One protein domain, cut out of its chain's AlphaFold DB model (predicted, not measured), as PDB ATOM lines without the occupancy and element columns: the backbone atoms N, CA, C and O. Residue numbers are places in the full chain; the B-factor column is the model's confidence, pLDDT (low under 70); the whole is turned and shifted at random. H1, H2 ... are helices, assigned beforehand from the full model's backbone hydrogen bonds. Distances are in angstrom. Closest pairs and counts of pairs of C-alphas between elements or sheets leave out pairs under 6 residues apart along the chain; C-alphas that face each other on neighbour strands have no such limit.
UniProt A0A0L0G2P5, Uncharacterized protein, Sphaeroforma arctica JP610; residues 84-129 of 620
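Overview. This is residues 84 to 129 of the 620 residues of an uncharacterized protein of Sphaeroforma arctica JP610 (UniProt A0A0L0G2P5). What shape? There is little regular structure: H1, H2 and H3 make a triangle among loops, with the printed ends at opposite tips. What parts? Of 46 printed residues, 18 are in these helices, in that order; the class is all helix. The whole is compact, radius of gyration of the C-alphas 9.6 A, spanning 31 by 19 by 14 A.

Arrangement. What touches the longest helix? H3, residues 110 to 117, only just touches H2, residues 99 to 104, about perpendicular at 83 degrees, with 3 C-alpha pairs within 8 A, the closest Ala 102 and Pro 110, 6.0 A. And the shortest? H1, residues 92 to 95, is close to H3 but not clearly touching; the closest C-alphas, 92 and 117, are 6.9 A apart. H2 has every O i to N i+4 pair within hydrogen-bond range, H3 2 of 4.

Along the chain. How long is H3? It spans 11.2 A from first to last C-alpha. Where? C-alpha 110 is at (-44.275, 39.856, -38.107), C-alpha 117 at (-42.586, 50.644, -40.716).

Size, cuts and confidence. Any cut? The printed part has none. Low confidence? Residues 84, 122 and 128 to 129 have pLDDT under 70.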
ATOM      1  N   GLY A  84     -62.002  51.099 -37.373       58.06
ATOM      2  CA  GLY A  84     -61.493  51.141 -35.999       58.06
ATOM      3  C   GLY A  84     -62.180  50.218 -34.977       58.06
ATOM      4  O   GLY A  84     -61.772  50.220 -33.821       58.06
ATOM      5  N   ALA A  85     -63.183  49.414 -35.344       71.62
ATOM      6  CA  ALA A  85     -63.772  48.412 -34.442       71.62
ATOM      7  C   ALA A  85     -62.910  47.145 -34.309       71.62
ATOM      8  O   ALA A  85     -62.885  46.527 -33.247       71.62
ATOM      9  N   ASP A  86     -62.216  46.768 -35.384       81.06
ATOM     10  CA  ASP A  86     -61.208  45.712 -35.380       81.06
ATOM     11  C   ASP A  86     -59.838  46.350 -35.080       81.06
ATOM     12  O   ASP A  86     -59.396  47.190 -35.872       81.06
ATOM     13  N   PRO A  87     -59.160  45.995 -33.973       81.19
ATOM     14  CA  PRO A  87     -57.830  46.510 -33.653       81.19
ATOM     15  C   PRO A  87     -56.800  46.281 -34.762       81.19
ATOM     16  O   PRO A  87     -55.919  47.108 -34.991       81.19
ATOM     17  N   CYS A  88     -56.977  45.231 -35.563       86.44
ATOM     18  CA  CYS A  88     -56.150  44.965 -36.731       86.44
ATOM     19  C   CYS A  88     -56.381  45.952 -37.880       86.44
ATOM     20  O   CYS A  88     -55.662  45.917 -38.866       86.44
ATOM     21  N   THR A  89     -57.343  46.870 -37.775       86.56
ATOM     22  CA  THR A  89     -57.519  47.987 -38.718       86.56
ATOM     23  C   THR A  89     -56.894  49.294 -38.225       86.56
ATOM     24  O   THR A  89     -56.903  50.277 -38.962       86.56
ATOM     25  N   TRP A  90     -56.313  49.315 -37.017       86.44
ATOM     26  CA  TRP A  90     -55.636  50.493 -36.447       86.44
ATOM     27  C   TRP A  90     -54.256  50.749 -37.064       86.44
ATOM     28  O   TRP A  90     -53.691  51.825 -36.888       86.44
ATOM     29  N   GLY A  91     -53.740  49.788 -37.833       85.25
ATOM     30  CA  GLY A  91     -52.511  49.927 -38.602       85.25
ATOM     31  C   GLY A  91     -51.248  49.472 -37.860       85.25
ATOM     32  O   GLY A  91     -51.330  48.781 -36.838       85.25
ATOM     33  N   PRO A  92     -50.062  49.824 -38.395       86.94
ATOM     34  CA  PRO A  92     -48.786  49.263 -37.966       86.94
ATOM     35  C   PRO A  92     -48.365  49.578 -36.549       86.94
ATOM     36  O   PRO A  92     -47.751  48.725 -35.918       86.94
ATOM     37  N   SER A  93     -48.797  50.702 -35.993       84.25
ATOM     38  CA  SER A  93     -48.583  50.998 -34.578       84.25
ATOM     39  C   SER A  93     -49.217  49.958 -33.655       84.25
ATOM     40  O   SER A  93     -48.622  49.600 -32.644       84.25
ATOM     41  N   TYR A  94     -50.381  49.408 -34.012       88.31
ATOM     42  CA  TYR A  94     -51.034  48.382 -33.206       88.31
ATOM     43  C   TYR A  94     -50.452  46.992 -33.463       88.31
ATOM     44  O   TYR A  94     -49.958  46.358 -32.525       88.31
ATOM     45  N   TRP A  95     -50.468  46.514 -34.713       89.81
ATOM     46  CA  TRP A  95     -50.059  45.136 -35.004       89.81
ATOM     47  C   TRP A  95     -48.540  44.915 -34.906       89.81
ATOM     48  O   TRP A  95     -48.125  43.773 -34.767       89.81
ATOM     49  N   CYS A  96     -47.709  45.968 -34.910       90.00
ATOM     50  CA  CYS A  96     -46.262  45.861 -34.679       90.00
ATOM     51  C   CYS A  96     -45.827  46.226 -33.258       90.00
ATOM     52  O   CYS A  96     -44.638  46.190 -32.977       90.00
ATOM     53  N   SER A  97     -46.743  46.544 -32.342       88.00
ATOM     54  CA  SER A  97     -46.367  46.827 -30.945       88.00
ATOM     55  C   SER A  97     -45.968  45.575 -30.153       88.00
ATOM     56  O   SER A  97     -45.265  45.677 -29.150       88.00
ATOM     57  N   SER A  98     -46.400  44.380 -30.576       89.19
ATOM     58  CA  SER A  98     -46.064  43.113 -29.917       89.19
ATOM     59  C   SER A  98     -46.274  41.905 -30.841       89.19
ATOM     60  O   SER A  98     -46.998  41.974 -31.834       89.19
ATOM     61  N   GLU A  99     -45.669  40.765 -30.497       88.75
ATOM     62  CA  GLU A  99     -45.850  39.495 -31.228       88.75
ATOM     63  C   GLU A  99     -47.252  38.913 -31.060       88.75
ATOM     64  O   GLU A  99     -47.768  38.256 -31.965       88.75
ATOM     65  N   GLU A 100     -47.894  39.221 -29.936       88.25
ATOM     66  CA  GLU A 100     -49.275  38.845 -29.655       88.25
ATOM     67  C   GLU A 100     -50.241  39.575 -30.595       88.25
ATOM     68  O   GLU A 100     -51.015  38.913 -31.287       88.25
ATOM     69  N   ASN A 101     -50.112  40.900 -30.730       90.00
ATOM     70  CA  ASN A 101     -50.960  41.698 -31.621       90.00
ATOM     71  C   ASN A 101     -50.749  41.309 -33.088       90.00
ATOM     72  O   ASN A 101     -51.702  41.186 -33.856       90.00
ATOM     73  N   ALA A 102     -49.499  41.072 -33.493       87.06
ATOM     74  CA  ALA A 102     -49.205  40.667 -34.860       87.06
ATOM     75  C   ALA A 102     -49.807  39.290 -35.192       87.06
ATOM     76  O   ALA A 102     -50.344  39.078 -36.285       87.06
ATOM     77  N   SER A 103     -49.759  38.363 -34.233       86.31
ATOM     78  CA  SER A 103     -50.364  37.035 -34.364       86.31
ATOM     79  C   SER A 103     -51.893  37.104 -34.394       86.31
ATOM     80  O   SER A 103     -52.511  36.417 -35.208       86.31
ATOM     81  N   GLU A 104     -52.503  37.948 -33.554       88.88
ATOM     82  CA  GLU A 104     -53.948  38.214 -33.545       88.88
ATOM     83  C   GLU A 104     -54.425  38.746 -34.904       88.88
ATOM     84  O   GLU A 104     -55.432  38.280 -35.437       88.88
ATOM     85  N   CYS A 105     -53.629  39.617 -35.523       90.25
ATOM     86  CA  CYS A 105     -53.899  40.178 -36.846       90.25
ATOM     87  C   CYS A 105     -53.487  39.286 -38.026       90.25
ATOM     88  O   CYS A 105     -53.583  39.699 -39.183       90.25
ATOM     89  N   GLY A 106     -53.064  38.044 -37.769       88.19
ATOM     90  CA  GLY A 106     -52.799  37.044 -38.803       88.19
ATOM     91  C   GLY A 106     -51.461  37.195 -39.535       88.19
ATOM     92  O   GLY A 106     -51.291  36.627 -40.620       88.19
ATOM     93  N   PHE A 107     -50.491  37.920 -38.971       84.75
ATOM     94  CA  PHE A 107     -49.149  38.013 -39.541       84.75
ATOM     95  C   PHE A 107     -48.332  36.759 -39.223       84.75
ATOM     96  O   PHE A 107     -47.848  36.559 -38.117       84.75
ATOM     97  N   ASN A 108     -48.120  35.922 -40.242       77.00
ATOM     98  CA  ASN A 108     -47.303  34.706 -40.117       77.00
ATOM     99  C   ASN A 108     -45.791  34.986 -40.002       77.00
ATOM    100  O   ASN A 108     -45.031  34.072 -39.691       77.00
ATOM    101  N   ASN A 109     -45.347  36.208 -40.318       83.19
ATOM    102  CA  ASN A 109     -43.953  36.636 -40.195       83.19
ATOM    103  C   ASN A 109     -43.873  38.127 -39.811       83.19
ATOM    104  O   ASN A 109     -43.607  38.969 -40.676       83.19
ATOM    105  N   PRO A 110     -44.159  38.468 -38.542       80.75
ATOM    106  CA  PRO A 110     -44.275  39.856 -38.107       80.75
ATOM    107  C   PRO A 110     -42.959  40.626 -38.231       80.75
ATOM    108  O   PRO A 110     -42.982  41.787 -38.614       80.75
ATOM    109  N   GLU A 111     -41.812  39.963 -38.050       79.19
ATOM    110  CA  GLU A 111     -40.482  40.574 -38.174       79.19
ATOM    111  C   GLU A 111     -40.276  41.258 -39.540       79.19
ATOM    112  O   GLU A 111     -39.961  42.442 -39.599       79.19
ATOM    113  N   SER A 112     -40.542  40.571 -40.658       80.56
ATOM    114  CA  SER A 112     -40.330  41.158 -41.994       80.56
ATOM    115  C   SER A 112     -41.384  42.185 -42.404       80.56
ATOM    116  O   SER A 112     -41.126  43.039 -43.253       80.56
ATOM    117  N   GLU A 113     -42.603  42.048 -41.886       82.19
ATOM    118  CA  GLU A 113     -43.706  42.946 -42.229       82.19
ATOM    119  C   GLU A 113     -43.615  44.249 -41.428       82.19
ATOM    120  O   GLU A 113     -43.751  45.324 -42.008       82.19
ATOM    121  N   CYS A 114     -43.271  44.163 -40.143       84.69
ATOM    122  CA  CYS A 114     -43.090  45.312 -39.264       84.69
ATOM    123  C   CYS A 114     -41.815  46.102 -39.549       84.69
ATOM    124  O   CYS A 114     -41.819  47.323 -39.406       84.69
ATOM    125  N   GLN A 115     -40.766  45.451 -40.065       83.44
ATOM    126  CA  GLN A 115     -39.523  46.132 -40.433       83.44
ATOM    127  C   GLN A 115     -39.724  47.269 -41.455       83.44
ATOM    128  O   GLN A 115     -38.966  48.237 -41.474       83.44
ATOM    129  N   LYS A 116     -40.764  47.185 -42.296       83.88
ATOM    130  CA  LYS A 116     -41.094  48.210 -43.303       83.88
ATOM    131  C   LYS A 116     -41.562  49.533 -42.688       83.88
ATOM    132  O   LYS A 116     -41.539  50.541 -43.385       83.88
ATOM    133  N   TYR A 117     -41.981  49.514 -41.424       85.06
ATOM    134  CA  TYR A 117     -42.586  50.644 -40.716       85.06
ATOM    135  C   TYR A 117     -41.681  51.215 -39.618       85.06
ATOM    136  O   TYR A 117     -42.099  52.098 -38.885       85.06
ATOM    137  N   CYS A 118     -40.433  50.753 -39.505       78.00
ATOM    138  CA  CYS A 118     -39.520  51.181 -38.439       78.00
ATOM    139  C   CYS A 118     -39.074  52.644 -38.504       78.00
ATOM    140  O   CYS A 118     -38.460  53.114 -37.558       78.00
ATOM    141  N   ALA A 119     -39.354  53.358 -39.596       74.00
ATOM    142  CA  ALA A 119     -39.154  54.806 -39.656       74.00
ATOM    143  C   ALA A 119     -40.267  55.589 -38.935       74.00
ATOM    144  O   ALA A 119     -40.052  56.741 -38.587       74.00
ATOM    145  N   ASP A 120     -41.429  54.961 -38.725       75.69
ATOM    146  CA  ASP A 120     -42.638  55.586 -38.177       75.69
ATOM    147  C   ASP A 120     -43.050  54.970 -36.819       75.69
ATOM    148  O   ASP A 120     -44.115  55.288 -36.290       75.69
ATOM    149  N   LEU A 121     -42.262  54.027 -36.283       77.25
ATOM    150  CA  LEU A 121     -42.557  53.258 -35.070       77.25
ATOM    151  C   LEU A 121     -41.357  53.278 -34.118       77.25
ATOM    152  O   LEU A 121     -40.454  52.454 -34.257       77.25
ATOM    153  N   ASP A 122     -41.385  54.171 -33.131       64.62
ATOM    154  CA  ASP A 122     -40.243  54.392 -32.231       64.62
ATOM    155  C   ASP A 122     -40.031  53.257 -31.205       64.62
ATOM    156  O   ASP A 122     -38.897  52.976 -30.826       64.62
ATOM    157  N   ASP A 123     -41.093  52.523 -30.836       70.50
ATOM    158  CA  ASP A 123     -41.074  51.516 -29.752       70.50
ATOM    159  C   ASP A 123     -41.417  50.077 -30.201       70.50
ATOM    160  O   ASP A 123     -41.752  49.208 -29.391       70.50
ATOM    161  N   SER A 124     -41.378  49.786 -31.505       80.62
ATOM    162  CA  SER A 124     -41.724  48.448 -32.015       80.62
ATOM    163  C   SER A 124     -40.622  47.415 -31.706       80.62
ATOM    164  O   SER A 124     -39.486  47.584 -32.158       80.62
ATOM    165  N   PRO A 125     -40.925  46.276 -31.042       80.44
ATOM    166  CA  PRO A 125     -39.943  45.229 -30.728       80.44
ATOM    167  C   PRO A 125     -39.402  44.487 -31.964       80.44
ATOM    168  O   PRO A 125     -38.471  43.694 -31.844       80.44
ATOM    169  N   PHE A 126     -39.989  44.714 -33.143       83.81
ATOM    170  CA  PHE A 126     -39.550  44.133 -34.419       83.81
ATOM    171  C   PHE A 126     -38.562  45.016 -35.177       83.81
ATOM    172  O   PHE A 126     -38.059  44.614 -36.228       83.81
ATOM    173  N   CYS A 127     -38.315  46.226 -34.680       78.69
ATOM    174  CA  CYS A 127     -37.402  47.160 -35.303       78.69
ATOM    175  C   CYS A 127     -35.979  46.967 -34.773       78.69
ATOM    176  O   CYS A 127     -35.785  46.758 -33.574       78.69
ATOM    177  N   PRO A 128     -34.960  47.000 -35.652       66.25
ATOM    178  CA  PRO A 128     -33.580  47.021 -35.195       66.25
ATOM    179  C   PRO A 128     -33.350  48.282 -34.341       66.25
ATOM    180  O   PRO A 128     -33.919  49.325 -34.668       66.25
ATOM    181  N   PRO A 129     -32.523  48.215 -33.278       57.16
ATOM    182  CA  PRO A 129     -32.200  49.389 -32.472       57.16
ATOM    183  C   PRO A 129     -31.659  50.501 -33.375       57.16
ATOM    184  O   PRO A 129     -30.751  50.242 -34.169       57.16
TER     185      PRO A 129